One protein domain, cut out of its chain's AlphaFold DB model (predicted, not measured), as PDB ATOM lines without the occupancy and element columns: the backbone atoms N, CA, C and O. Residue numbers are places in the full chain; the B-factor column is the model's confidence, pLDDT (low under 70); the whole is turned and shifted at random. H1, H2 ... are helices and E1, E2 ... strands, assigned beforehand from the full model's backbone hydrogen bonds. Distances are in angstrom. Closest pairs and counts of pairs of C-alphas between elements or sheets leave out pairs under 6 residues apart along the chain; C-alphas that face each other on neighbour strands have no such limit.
ATOM      1  N   ALA A  73     188.912 217.106 213.637       68.00
ATOM      2  CA  ALA A  73     187.520 216.912 213.287       68.00
ATOM      3  C   ALA A  73     186.965 215.859 214.253       68.00
ATOM      4  O   ALA A  73     187.478 214.741 214.298       68.00
ATOM      5  N   GLY A  74     185.954 216.206 215.049       56.88
ATOM      6  CA  GLY A  74     185.115 215.167 215.638       56.88
ATOM      7  C   GLY A  74     184.527 214.296 214.521       56.88
ATOM      8  O   GLY A  74     184.488 214.719 213.359       56.88
ATOM      9  N   TYR A  75     184.091 213.079 214.862       51.84
ATOM     10  CA  TYR A  75     183.197 212.288 214.004       51.84
ATOM     11  C   TYR A  75     182.156 213.203 213.362       51.84
ATOM     12  O   TYR A  75     181.704 214.102 214.065       51.84
ATOM     13  N   ILE A  76     181.850 212.979 212.069       56.66
ATOM     14  CA  ILE A  76     180.868 213.705 211.233       56.66
ATOM     15  C   ILE A  76     180.107 214.717 212.084       56.66
ATOM     16  O   ILE A  76     179.174 214.310 212.775       56.66
ATOM     17  N   ASN A  77     180.576 215.975 212.118       60.09
ATOM     18  CA  ASN A  77     179.953 217.015 212.936       60.09
ATOM     19  C   ASN A  77     178.446 216.918 212.697       60.09
ATOM     20  O   ASN A  77     178.014 217.113 211.560       60.09
ATOM     21  N   GLU A  78     177.679 216.538 213.724       64.69
ATOM     22  CA  GLU A  78     176.234 216.307 213.593       64.69
ATOM     23  C   GLU A  78     175.549 217.521 212.959       64.69
ATOM     24  O   GLU A  78     174.641 217.370 212.153       64.69
ATOM     25  N   GLU A  79     176.109 218.700 213.229       72.38
ATOM     26  CA  GLU A  79     175.806 219.998 212.633       72.38
ATOM     27  C   GLU A  79     175.761 220.020 211.095       72.38
ATOM     28  O   GLU A  79     174.901 220.682 210.526       72.38
ATOM     29  N   TYR A  80     176.637 219.284 210.403       76.56
ATOM     30  CA  TYR A  80     176.704 219.262 208.935       76.56
ATOM     31  C   TYR A  80     176.171 217.969 208.325       76.56
ATOM     32  O   TYR A  80     176.367 217.740 207.130       76.56
ATOM     33  N   ARG A  81     175.528 217.102 209.118       78.25
ATOM     34  CA  ARG A  81     175.040 215.798 208.647       78.25
ATOM     35  C   ARG A  81     174.131 215.950 207.426       78.25
ATOM     36  O   ARG A  81     174.349 215.271 206.426       78.25
ATOM     37  N   ASP A  82     173.206 216.903 207.478       82.69
ATOM     38  CA  ASP A  82     172.205 217.122 206.427       82.69
ATOM     39  C   ASP A  82     172.791 217.799 205.175       82.69
ATOM     40  O   ASP A  82     172.285 217.633 204.068       82.69
ATOM     41  N   GLN A  83     173.902 218.526 205.323       84.12
ATOM     42  CA  GLN A  83     174.593 219.220 204.229       84.12
ATOM     43  C   GLN A  83     175.774 218.418 203.665       84.12
ATOM     44  O   GLN A  83     176.419 218.843 202.705       84.12
ATOM     45  N   LEU A  84     176.085 217.255 204.245       83.88
ATOM     46  CA  LEU A  84     177.334 216.541 204.001       83.88
ATOM     47  C   LEU A  84     177.541 216.192 202.523       83.88
ATOM     48  O   LEU A  84     178.641 216.375 202.000       83.88
ATOM     49  N   GLU A  85     176.496 215.727 201.841       83.00
ATOM     50  CA  GLU A  85     176.577 215.385 200.416       83.00
ATOM     51  C   GLU A  85     176.790 216.621 199.536       83.00
ATOM     52  O   GLU A  85     177.595 216.582 198.603       83.00
ATOM     53  N   GLN A  86     176.180 217.758 199.882       83.69
ATOM     54  CA  GLN A  86     176.424 219.022 199.184       83.69
ATOM     55  C   GLN A  86     177.865 219.507 199.394       83.69
ATOM     56  O   GLN A  86     178.534 219.888 198.434       83.69
ATOM     57  N   ILE A  87     178.385 219.424 200.623       85.69
ATOM     58  CA  ILE A  87     179.768 219.799 200.952       85.69
ATOM     59  C   ILE A  87     180.766 218.892 200.214       85.69
ATOM     60  O   ILE A  87     181.769 219.373 199.677       85.69
ATOM     61  N   LYS A  88     180.501 217.581 200.150       85.50
ATOM     62  CA  LYS A  88     181.303 216.631 199.364       85.50
ATOM     63  C   LYS A  88     181.274 216.992 197.881       85.50
ATOM     64  O   LYS A  88     182.340 217.076 197.271       85.50
ATOM     65  N   LEU A  89     180.094 217.238 197.313       81.62
ATOM     66  CA  LEU A  89     179.933 217.598 195.904       81.62
ATOM     67  C   LEU A  89     180.677 218.896 195.566       81.62
ATOM     68  O   LEU A  89     181.444 218.938 194.602       81.62
ATOM     69  N   TYR A  90     180.527 219.929 196.395       84.31
ATOM     70  CA  TYR A  90     181.263 221.183 196.255       84.31
ATOM     71  C   TYR A  90     182.780 220.958 196.324       84.31
ATOM     72  O   TYR A  90     183.531 221.432 195.469       84.31
ATOM     73  N   ALA A  91     183.253 220.168 197.292       86.06
ATOM     74  CA  ALA A  91     184.671 219.853 197.425       86.06
ATOM     75  C   ALA A  91     185.226 219.125 196.187       86.06
ATOM     76  O   ALA A  91     186.324 219.454 195.740       86.06
ATOM     77  N   LYS A  92     184.471 218.191 195.594       81.50
ATOM     78  CA  LYS A  92     184.838 217.534 194.326       81.50
ATOM     79  C   LYS A  92     184.968 218.549 193.188       81.50
ATOM     80  O   LYS A  92     186.035 218.632 192.578       81.50
ATOM     81  N   LYS A  93     183.931 219.368 192.968       81.62
ATOM     82  CA  LYS A  93     183.917 220.408 191.924       81.62
ATOM     83  C   LYS A  93     185.085 221.385 192.083       81.62
ATOM     84  O   LYS A  93     185.846 221.596 191.140       81.62
ATOM     85  N   SER A  94     185.280 221.917 193.291       84.00
ATOM     86  CA  SER A  94     186.371 222.855 193.595       84.00
ATOM     87  C   SER A  94     187.750 222.254 193.294       84.00
ATOM     88  O   SER A  94     188.569 222.877 192.618       84.00
ATOM     89  N   ASN A  95     188.005 221.007 193.711       83.62
ATOM     90  CA  ASN A  95     189.277 220.332 193.466       83.62
ATOM     91  C   ASN A  95     189.525 220.082 191.969       83.62
ATOM     92  O   ASN A  95     190.644 220.308 191.506       83.62
ATOM     93  N   ALA A  96     188.503 219.674 191.209       78.56
ATOM     94  CA  ALA A  96     188.601 219.463 189.762       78.56
ATOM     95  C   ALA A  96     188.908 220.765 189.002       78.56
ATOM     96  O   ALA A  96     189.780 220.793 188.123       78.56
ATOM     97  N   ILE A  97     188.264 221.874 189.382       80.75
ATOM     98  CA  ILE A  97     188.525 223.199 188.803       80.75
ATOM     99  C   ILE A  97     189.949 223.663 189.137       80.75
ATOM    100  O   ILE A  97     190.684 224.098 188.247       80.75
ATOM    101  N   ILE A  98     190.384 223.529 190.396       81.81
ATOM    102  CA  ILE A  98     191.746 223.893 190.821       81.81
ATOM    103  C   ILE A  98     192.794 223.044 190.089       81.81
ATOM    104  O   ILE A  98     193.802 223.581 189.623       81.81
ATOM    105  N   HIS A  99     192.563 221.735 189.957       80.31
ATOM    106  CA  HIS A  99     193.431 220.832 189.202       80.31
ATOM    107  C   HIS A  99     193.546 221.277 187.738       80.31
ATOM    108  O   HIS A  99     194.649 221.496 187.237       80.31
ATOM    109  N   THR A 100     192.411 221.547 187.094       75.88
ATOM    110  CA  THR A 100     192.350 222.068 185.722       75.88
ATOM    111  C   THR A 100     193.129 223.372 185.558       75.88
ATOM    112  O   THR A 100     193.893 223.523 184.604       75.88
ATOM    113  N   ARG A 101     192.967 224.330 186.482       80.06
ATOM    114  CA  ARG A 101     193.697 225.608 186.437       80.06
ATOM    115  C   ARG A 101     195.206 225.393 186.493       80.06
ATOM    116  O   ARG A 101     195.932 226.054 185.753       80.06
ATOM    117  N   ARG A 102     195.682 224.450 187.313       79.50
ATOM    118  CA  ARG A 102     197.111 224.100 187.390       79.50
ATOM    119  C   ARG A 102     197.628 223.522 186.077       79.50
ATOM    120  O   ARG A 102     198.670 223.967 185.607       79.50
ATOM    121  N   LEU A 103     196.883 222.604 185.459       77.00
ATOM    122  CA  LEU A 103     197.241 222.057 184.147       77.00
ATOM    123  C   LEU A 103     197.294 223.150 183.074       77.00
ATOM    124  O   LEU A 103     198.266 223.239 182.331       77.00
ATOM    125  N   ARG A 104     196.299 224.048 183.042       76.62
ATOM    126  CA  ARG A 104     196.264 225.178 182.098       76.62
ATOM    127  C   ARG A 104     197.399 226.190 182.336       76.62
ATOM    128  O   ARG A 104     197.902 226.734 181.359       76.62
ATOM    129  N   LYS A 105     197.828 226.430 183.584       79.00
ATOM    130  CA  LYS A 105     198.998 227.285 183.901       79.00
ATOM    131  C   LYS A 105     200.307 226.654 183.408       79.00
ATOM    132  O   LYS A 105     201.208 227.369 182.989       79.00
ATOM    133  N   ASN A 106     200.359 225.324 183.366       74.25
ATOM    134  CA  ASN A 106     201.480 224.535 182.860       74.25
ATOM    135  C   ASN A 106     201.274 224.054 181.410       74.25
ATOM    136  O   ASN A 106     201.823 223.026 181.027       74.25
ATOM    137  N   ARG A 107     200.497 224.775 180.583       69.88
ATOM    138  CA  ARG A 107     200.165 224.375 179.197       69.88
ATOM    139  C   ARG A 107     201.394 224.172 178.295       69.88
ATOM    140  O   ARG A 107     201.313 223.471 177.301       69.88
ATOM    141  N   PHE A 108     202.546 224.735 178.645       74.62
ATOM    142  CA  PHE A 108     203.806 224.464 177.943       74.62
ATOM    143  C   PHE A 108     204.334 223.029 178.158       74.62
ATOM    144  O   PHE A 108     205.182 222.587 177.394       74.62
ATOM    145  N   LEU A 109     203.843 222.305 179.173       63.34
ATOM    146  CA  LEU A 109     204.190 220.905 179.456       63.34
ATOM    147  C   LEU A 109     203.186 219.898 178.874       63.34
ATOM    148  O   LEU A 109     203.525 218.724 178.766       63.34
ATOM    149  N   PHE A 110     201.966 220.330 178.530       64.56
ATOM    150  CA  PHE A 110     200.866 219.441 178.139       64.56
ATOM    151  C   PHE A 110     200.045 220.030 176.989       64.56
ATOM    152  O   PHE A 110     199.569 221.163 177.081       64.56
ATOM    153  N   ASP A 111     199.803 219.237 175.944       69.44
ATOM    154  CA  ASP A 111     198.858 219.609 174.884       69.44
ATOM    155  C   ASP A 111     197.396 219.545 175.381       69.44
ATOM    156  O   ASP A 111     197.053 218.856 176.344       69.44
ATOM    157  N   THR A 112     196.503 220.272 174.712       67.44
ATOM    158  CA  THR A 112     195.069 220.403 175.010       67.44
ATOM    159  C   THR A 112     194.369 219.044 175.128       67.44
ATOM    160  O   THR A 112     193.506 218.865 175.988       67.44
ATOM    161  N   SER A 113     194.769 218.075 174.300       67.69
ATOM    162  CA  SER A 113     194.281 216.692 174.332       67.69
ATOM    163  C   SER A 113     194.652 215.966 175.638       67.69
ATOM    164  O   SER A 113     193.790 215.357 176.272       67.69
ATOM    165  N   GLN A 114     195.899 216.111 176.095       69.75
ATOM    166  CA  GLN A 114     196.406 215.530 177.342       69.75
ATOM    167  C   GLN A 114     195.773 216.169 178.579       69.75
ATOM    168  O   GLN A 114     195.426 215.466 179.526       69.75
ATOM    169  N   ILE A 115     195.564 217.491 178.562       65.19
ATOM    170  CA  ILE A 115     194.849 218.188 179.640       65.19
ATOM    171  C   ILE A 115     193.433 217.617 179.773       65.19
ATOM    172  O   ILE A 115     193.002 217.318 180.883       65.19
ATOM    173  N   ARG A 116     192.727 217.408 178.652       66.12
ATOM    174  CA  ARG A 116     191.367 216.849 178.651       66.12
ATOM    175  C   ARG A 116     191.324 215.409 179.166       66.12
ATOM    176  O   ARG A 116     190.438 215.077 179.945       66.12
ATOM    177  N   GLN A 117     192.290 214.575 178.785       69.56
ATOM    178  CA  GLN A 117     192.400 213.204 179.300       69.56
ATOM    179  C   GLN A 117     192.682 213.172 180.808       69.56
ATOM    180  O   GLN A 117     192.033 212.423 181.527       69.56
ATOM    181  N   GLN A 118     193.584 214.022 181.310       68.62
ATOM    182  CA  GLN A 118     193.860 214.114 182.749       68.62
ATOM    183  C   GLN A 118     192.679 214.671 183.551       68.62
ATOM    184  O   GLN A 118     192.520 214.329 184.718       68.62
ATOM    185  N   GLN A 119     191.854 215.532 182.952       64.69
ATOM    186  CA  GLN A 119     190.609 215.981 183.571       64.69
ATOM    187  C   GLN A 119     189.604 214.841 183.710       64.69
ATOM    188  O   GLN A 119     189.055 214.675 184.793       64.69
ATOM    189  N   LEU A 120     189.392 214.064 182.643       64.50
ATOM    190  CA  LEU A 120     188.484 212.914 182.657       64.50
ATOM    191  C   LEU A 120     188.955 211.870 183.674       64.50
ATOM    192  O   LEU A 120     188.204 211.557 184.586       64.50
ATOM    193  N   ALA A 121     190.234 211.484 183.631       64.62
ATOM    194  CA  ALA A 121     190.812 210.544 184.593       64.62
ATOM    195  C   ALA A 121     190.683 211.020 186.053       64.62
ATOM    196  O   ALA A 121     190.392 210.232 186.943       64.62
ATOM    197  N   TYR A 122     190.857 212.323 186.316       65.44
ATOM    198  CA  TYR A 122     190.678 212.877 187.661       65.44
ATOM    199  C   TYR A 122     189.213 212.871 188.121       65.44
ATOM    200  O   TYR A 122     188.940 212.694 189.308       65.44
ATOM    201  N   CYS A 123     188.273 213.102 187.202       59.03
ATOM    202  CA  CYS A 123     186.846 212.998 187.492       59.03
ATOM    203  C   CYS A 123     186.438 211.542 187.746       59.03
ATOM    204  O   CYS A 123     185.711 211.304 188.705       59.03
ATOM    205  N   ASP A 124     186.963 210.598 186.965       58.75
ATOM    206  CA  ASP A 124     186.713 209.161 187.108       58.75
ATOM    207  C   ASP A 124     187.273 208.632 188.441       58.75
ATOM    208  O   ASP A 124     186.532 208.027 189.209       58.75
ATOM    209  N   ASP A 125     188.507 208.996 188.824       59.06
ATOM    210  CA  ASP A 125     189.099 208.665 190.137       59.06
ATOM    211  C   ASP A 125     188.227 209.149 191.319       59.06
ATOM    212  O   ASP A 125     188.141 208.519 192.378       59.06
ATOM    213  N   ILE A 126     187.589 210.314 191.171       55.12
ATOM    214  CA  ILE A 126     186.697 210.895 192.183       55.12
ATOM    215  C   ILE A 126     185.339 210.171 192.244       55.12
ATOM    216  O   ILE A 126     184.687 210.185 193.303       55.12
ATOM    217  N   THR A 127     184.900 209.588 191.131       54.31
ATOM    218  CA  THR A 127     183.672 208.792 191.014       54.31
ATOM    219  C   THR A 127     183.902 207.365 191.522       54.31
ATOM    220  O   THR A 127     183.142 206.899 192.360       54.31
ATOM    221  N   ASP A 128     185.026 206.727 191.205       54.66
ATOM    222  CA  ASP A 128     185.354 205.379 191.696       54.66
ATOM    223  C   ASP A 128     185.555 205.333 193.226       54.66
ATOM    224  O   ASP A 128     185.222 204.351 193.899       54.66
ATOM    225  N   LEU A 129     186.054 206.419 193.833       51.16
ATOM    226  CA  LEU A 129     186.086 206.571 195.297       51.16
ATOM    227  C   LEU A 129     184.679 206.594 195.925       51.16
ATOM    228  O   LEU A 129     184.533 206.266 197.104       51.16
ATOM    229  N   PHE A 130     183.661 207.008 195.169       49.34
ATOM    230  CA  PHE A 130     182.271 207.092 195.612       49.34
ATOM    231  C   PHE A 130     181.583 205.732 195.555       49.34
ATOM    232  O   PHE A 130     181.007 205.327 196.563       49.34
ATOM    233  N   ASP A 131     181.730 205.002 194.452       49.75
ATOM    234  CA  ASP A 131     181.132 203.671 194.296       49.75
ATOM    235  C   ASP A 131     181.707 202.689 195.319       49.75
ATOM    236  O   ASP A 131     180.972 201.955 195.978       49.75
ATOM    237  N   ASN A 132     183.016 202.759 195.579       46.69
ATOM    238  CA  ASN A 132     183.638 201.958 196.632       46.69
ATOM    239  C   ASN A 132     183.123 202.315 198.042       46.69
ATOM    240  O   ASN A 132     182.982 201.426 198.881       46.69
ATOM    241  N   GLN A 133     182.801 203.583 198.327       46.12
ATOM    242  CA  GLN A 133     182.230 203.984 199.623       46.12
ATOM    243  C   GLN A 133     180.739 203.655 199.760       46.12
ATOM    244  O   GLN A 133     180.310 203.281 200.851       46.12
ATOM    245  N   GLN A 134     179.944 203.787 198.695       47.41
ATOM    246  CA  GLN A 134     178.538 203.379 198.706       47.41
ATOM    247  C   GLN A 134     178.411 201.867 198.875       47.41
ATOM    248  O   GLN A 134     177.636 201.436 199.722       47.41
ATOM    249  N   ASN A 135     179.254 201.088 198.192       41.44
ATOM    250  CA  ASN A 135     179.317 199.637 198.353       41.44
ATOM    251  C   ASN A 135     179.742 199.226 199.774       41.44
ATOM    252  O   ASN A 135     179.162 198.303 200.334       41.44
ATOM    253  N   LEU A 136     180.682 199.938 200.413       39.50
ATOM    254  CA  LEU A 136     181.049 199.696 201.820       39.50
ATOM    255  C   LEU A 136     179.914 200.056 202.798       39.50
ATOM    256  O   LEU A 136     179.707 199.364 203.794       39.50
ATOM    257  N   ASN A 137     179.158 201.122 202.528       39.09
ATOM    258  CA  ASN A 137     178.014 201.520 203.355       39.09
ATOM    259  C   ASN A 137     176.790 200.610 203.144       39.09
ATOM    260  O   ASN A 137     176.072 200.342 204.105       39.09
ATOM    261  N   GLN A 190     179.135 203.530 180.544       32.25
ATOM    262  CA  GLN A 190     178.131 204.543 180.188       32.25
ATOM    263  C   GLN A 190     177.577 205.253 181.429       32.25
ATOM    264  O   GLN A 190     177.432 206.473 181.414       32.25
ATOM    265  N   ASN A 191     177.355 204.527 182.524       34.56
ATOM    266  CA  ASN A 191     176.952 205.107 183.803       34.56
ATOM    267  C   ASN A 191     178.104 205.892 184.457       34.56
ATOM    268  O   ASN A 191     177.853 206.961 185.004       34.56
ATOM    269  N   ASN A 192     179.367 205.455 184.333       39.50
ATOM    270  CA  ASN A 192     180.533 206.198 184.838       39.50
ATOM    271  C   ASN A 192     180.785 207.479 184.033       39.50
ATOM    272  O   ASN A 192     181.060 208.529 184.607       39.50
ATOM    273  N   SER A 193     180.605 207.444 182.709       37.78
ATOM    274  CA  SER A 193     180.724 208.644 181.866       37.78
ATOM    275  C   SER A 193     179.539 209.612 182.001       37.78
ATOM    276  O   SER A 193     179.709 210.805 181.755       37.78
ATOM    277  N   GLN A 194     178.370 209.146 182.458       38.16
ATOM    278  CA  GLN A 194     177.247 210.005 182.861       38.16
ATOM    279  C   GLN A 194     177.357 210.517 184.312       38.16
ATOM    280  O   GLN A 194     176.829 211.589 184.607       38.16
ATOM    281  N   ASN A 195     178.083 209.816 185.192       39.97
ATOM    282  CA  ASN A 195     178.333 210.212 186.586       39.97
ATOM    283  C   ASN A 195     179.649 210.973 186.807       39.97
ATOM    284  O   ASN A 195     179.875 211.497 187.903       39.97
ATOM    285  N   ALA A 196     180.510 211.092 185.793       44.94
ATOM    286  CA  ALA A 196     181.646 211.998 185.840       44.94
ATOM    287  C   ALA A 196     181.122 213.416 186.101       44.94
ATOM    288  O   ALA A 196     180.358 213.971 185.310       44.94
ATOM    289  N   ILE A 197     181.521 214.022 187.224       52.62
ATOM    290  CA  ILE A 197     181.173 215.409 187.554       52.62
ATOM    291  C   ILE A 197     181.949 216.319 186.589       52.62
ATOM    292  O   ILE A 197     183.011 216.855 186.910       52.62
ATOM    293  N   ILE A 198     181.442 216.454 185.366       53.03
ATOM    294  CA  ILE A 198     181.951 217.364 184.347       53.03
ATOM    295  C   ILE A 198     181.387 218.739 184.693       53.03
ATOM    296  O   ILE A 198     180.191 218.992 184.565       53.03
ATOM    297  N   PHE A 199     182.253 219.622 185.184       62.66
ATOM    298  CA  PHE A 199     181.888 221.014 185.417       62.66
ATOM    299  C   PHE A 199     181.650 221.722 184.078       62.66
ATOM    300  O   PHE A 199     182.328 221.446 183.083       62.66
ATOM    301  N   THR A 200     180.711 222.661 184.044       67.69
ATOM    302  CA  THR A 200     180.470 223.452 182.834       67.69
ATOM    303  C   THR A 200     181.598 224.472 182.630       67.69
ATOM    304  O   THR A 200     182.217 224.954 183.583       67.69
ATOM    305  N   GLU A 201     181.890 224.852 181.382       70.94
ATOM    306  CA  GLU A 201     182.839 225.952 181.106       70.94
ATOM    307  C   GLU A 201     182.397 227.268 181.775       70.94
ATOM    308  O   GLU A 201     183.226 228.110 182.115       70.94
ATOM    309  N   GLU A 202     181.097 227.430 182.018       74.12
ATOM    310  CA  GLU A 202     180.538 228.542 182.778       74.12
ATOM    311  C   GLU A 202     180.879 228.452 184.275       74.12
ATOM    312  O   GLU A 202     181.400 229.418 184.829       74.12
ATOM    313  N   GLU A 203     180.711 227.288 184.915       74.12
ATOM    314  CA  GLU A 203     181.155 227.049 186.299       74.12
ATOM    315  C   GLU A 203     182.666 227.294 186.456       74.12
ATOM    316  O   GLU A 203     183.100 227.903 187.431       74.12
ATOM    317  N   TYR A 204     183.481 226.886 185.478       76.38
ATOM    318  CA  TYR A 204     184.924 227.148 185.485       76.38
ATOM    319  C   TYR A 204     185.263 228.645 185.424       76.38
ATOM    320  O   TYR A 204     186.146 229.116 186.159       76.38
ATOM    321  N   LYS A 205     184.593 229.386 184.527       78.75
ATOM    322  CA  LYS A 205     184.784 230.834 184.341       78.75
ATOM    323  C   LYS A 205     184.315 231.621 185.562       78.75
ATOM    324  O   LYS A 205     184.999 232.557 185.965       78.75
ATOM    325  N   ASN A 206     183.212 231.194 186.170       82.25
ATOM    326  CA  ASN A 206     182.594 231.853 187.318       82.25
ATOM    327  C   ASN A 206     183.183 231.408 188.665       82.25
ATOM    328  O   ASN A 206     182.821 231.959 189.702       82.25
ATOM    329  N   PHE A 207     184.095 230.431 188.680       83.81
ATOM    330  CA  PHE A 207     184.721 229.971 189.915       83.81
ATOM    331  C   PHE A 207     185.615 231.054 190.530       83.81
ATOM    332  O   PHE A 207     186.731 231.324 190.063       83.81
ATOM    333  N   ASP A 208     185.128 231.633 191.621       86.06
ATOM    334  CA  ASP A 208     185.874 232.575 192.438       86.06
ATOM    335  C   ASP A 208     186.718 231.826 193.479       86.06
ATOM    336  O   ASP A 208     186.203 231.256 194.443       86.06
ATOM    337  N   VAL A 209     188.041 231.852 193.288       84.06
ATOM    338  CA  VAL A 209     189.007 231.244 194.217       84.06
ATOM    339  C   VAL A 209     188.927 231.888 195.597       84.06
ATOM    340  O   VAL A 209     189.135 231.197 196.586       84.06
ATOM    341  N   TYR A 210     188.620 233.181 195.695       84.75
ATOM    342  CA  TYR A 210     188.579 233.876 196.979       84.75
ATOM    343  C   TYR A 210     187.363 233.454 197.800       84.75
ATOM    344  O   TYR A 210     187.510 233.175 198.987       84.75
ATOM    345  N   ASN A 211     186.195 233.317 197.165       85.06
ATOM    346  CA  ASN A 211     185.020 232.738 197.818       85.06
ATOM    347  C   ASN A 211     185.283 231.270 198.203       85.06
ATOM    348  O   ASN A 211     185.031 230.856 199.328       85.06
ATOM    349  N   ASP A 212     185.899 230.486 197.315       86.50
ATOM    350  CA  ASP A 212     186.266 229.094 197.596       86.50
ATOM    351  C   ASP A 212     187.212 228.930 198.807       86.50
ATOM    352  O   ASP A 212     187.207 227.881 199.458       86.50
ATOM    353  N   LEU A 213     188.011 229.942 199.162       85.69
ATOM    354  CA  LEU A 213     188.847 229.917 200.370       85.69
ATOM    355  C   LEU A 213     188.041 230.023 201.671       85.69
ATOM    356  O   LEU A 213     188.498 229.513 202.697       85.69
ATOM    357  N   THR A 214     186.874 230.668 201.636       86.44
ATOM    358  CA  THR A 214     185.995 230.866 202.797       86.44
ATOM    359  C   THR A 214     184.897 229.812 202.905       86.44
ATOM    360  O   THR A 214     184.202 229.771 203.913       86.44
ATOM    361  N   GLN A 215     184.753 228.933 201.910       86.38
ATOM    362  CA  GLN A 215     183.772 227.848 201.937       86.38
ATOM    363  C   GLN A 215     184.233 226.649 202.775       86.38
ATOM    364  O   GLN A 215     185.409 226.261 202.783       86.38
ATOM    365  N   ILE A 216     183.266 226.003 203.426       87.38
ATOM    366  CA  ILE A 216     183.447 224.700 204.066       87.38
ATOM    367  C   ILE A 216     183.625 223.635 202.981       87.38
ATOM    368  O   ILE A 216     182.921 223.606 201.974       87.38
ATOM    369  N   LYS A 217     184.588 222.733 203.179       89.31
ATOM    370  CA  LYS A 217     184.900 221.652 202.233       89.31
ATOM    371  C   LYS A 217     184.913 220.302 202.927       89.31
ATOM    372  O   LYS A 217     184.777 220.204 204.140       89.31
ATOM    373  N   TYR A 218     185.152 219.251 202.156       88.62
ATOM    374  CA  TYR A 218     185.336 217.899 202.663       88.62
ATOM    375  C   TYR A 218     186.758 217.396 202.398       88.62
ATOM    376  O   TYR A 218     187.354 217.669 201.351       88.62
ATOM    377  N   CYS A 219     187.319 216.653 203.349       89.75
ATOM    378  CA  CYS A 219     188.540 215.889 203.150       89.75
ATOM    379  C   CYS A 219     188.196 214.408 202.977       89.75
ATOM    380  O   CYS A 219     187.900 213.731 203.953       89.75
ATOM    381  N   PHE A 220     188.320 213.884 201.757       86.81
ATOM    382  CA  PHE A 220     188.035 212.473 201.459       86.81
ATOM    383  C   PHE A 220     188.983 211.494 202.164       86.81
ATOM    384  O   PHE A 220     188.563 210.419 202.570       86.81
ATOM    385  N   LYS A 221     190.245 211.886 202.376       87.69
ATOM    386  CA  LYS A 221     191.247 211.047 203.053       87.69
ATOM    387  C   LYS A 221     191.004 210.913 204.553       87.69
ATOM    388  O   LYS A 221     191.190 209.842 205.109       87.69
ATOM    389  N   CYS A 222     190.623 212.013 205.201       86.94
ATOM    390  CA  CYS A 222     190.314 212.032 206.633       86.94
ATOM    391  C   CYS A 222     188.828 211.778 206.916       86.94
ATOM    392  O   CYS A 222     188.444 211.741 208.077       86.94
ATOM    393  N   GLN A 223     188.010 211.656 205.868       86.69
ATOM    394  CA  GLN A 223     186.557 211.503 205.925       86.69
ATOM    395  C   GLN A 223     185.863 212.542 206.818       86.69
ATOM    396  O   GLN A 223     184.900 212.250 207.524       86.69
ATOM    397  N   SER A 224     186.341 213.784 206.767       85.38
ATOM    398  CA  SER A 224     185.915 214.834 207.685       85.38
ATOM    399  C   SER A 224     185.571 216.133 206.970       85.38
ATOM    400  O   SER A 224     186.190 216.497 205.963       85.38
ATOM    401  N   VAL A 225     184.624 216.878 207.542       87.88
ATOM    402  CA  VAL A 225     184.381 218.271 207.158       87.88
ATOM    403  C   VAL A 225     185.632 219.096 207.474       87.88
ATOM    404  O   VAL A 225     186.326 218.873 208.469       87.88
ATOM    405  N   LYS A 226     185.967 219.999 206.561       88.06
ATOM    406  CA  LYS A 226     187.196 220.781 206.515       88.06
ATOM    407  C   LYS A 226     186.816 222.265 206.459       88.06
ATOM    408  O   LYS A 226     186.528 222.759 205.366       88.06
ATOM    409  N   PRO A 227     186.808 222.962 207.609       89.38
ATOM    410  CA  PRO A 227     186.581 224.401 207.659       89.38
ATOM    411  C   PRO A 227     187.589 225.192 206.807       89.38
ATOM    412  O   PRO A 227     188.638 224.645 206.423       89.38
TER     413      PRO A 227
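This is residues 73 to 137 and 190 to 227 of the 391 residues of the protein "Palmitoyltransferase" of Tetrahymena thermophila (strain SB210) (UniProt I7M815). Two long helices, H1 and H2, fold back on each other as a helical hairpin, with a small hairpin of strands E1 and E2 packed on H1 near its first residues. The short helices H4 and H5 are strung along H1, short H3 packs across H2, and the last residues of H2, 132 to 137, stick out. The printed part has 103 residues, mostly helix, in the order H1, H2, H3, H4, H5, E1, E2; the sheet is antiparallel. It is only just compact, close to loose, with a radius of gyration of the C-alphas of 14.9 A and spans of 45 by 34 by 22 A.

E1, residues 217 to 219, and E2, residues 224 to 226, form an antiparallel hairpin; N 217 and O 226 are 2.9 A apart, within hydrogen-bond range. The closest C-alphas of E1 and H1, residues 84 to 105, are those of Lys 217 and Ala 91, 5.1 A apart. H1 touches H2, residues 112 to 137, through residues 115 to 126 of H2 alone, at a shallow tilt of 21 degrees, opposite ways; the closest C-alphas, of Leu 103 and Ile 115, are 6.4 A apart. H3, residues 190 to 195, touches residues 124 to 127 of H2 alone, about perpendicular at 88 degrees; the closest C-alphas, of Asn 195 and Thr 127, are 7.1 A apart. H4, residues 201 to 206, is close to H1 but not clearly touching, the closest C-alphas, of Tyr 204 and Ile 97, being 6.3 A apart. H5, residues 209 to 214, is likewise close to H1 but not clearly touching, the C-alphas of Asp 212 and Ser 94 being closest at 7.4 A. Every O i to N i+4 pair is within hydrogen-bond range in H1, H3 and H4, against 21 of 22 in H2 and 1 of 2 in H5.

H2 is 38.1 A long and H1 31.4 A. C-alpha 84 begins H1 at (177.334, 216.541, 204.001), and C-alpha 226 ends E2 at (187.196, 220.781, 206.515).

The C-alphas farthest apart, of Glu 78 and Phe 108, are 45.8 A apart. Residues 138 to 189 are not printed, and C-alphas 137 and 190 across the cut are 23.4 A apart. Of the links that are printed whole, none is long. Mean pLDDT of the printed part is 70.2, with residues 109 to 137 and 190 to 200 among those under 70.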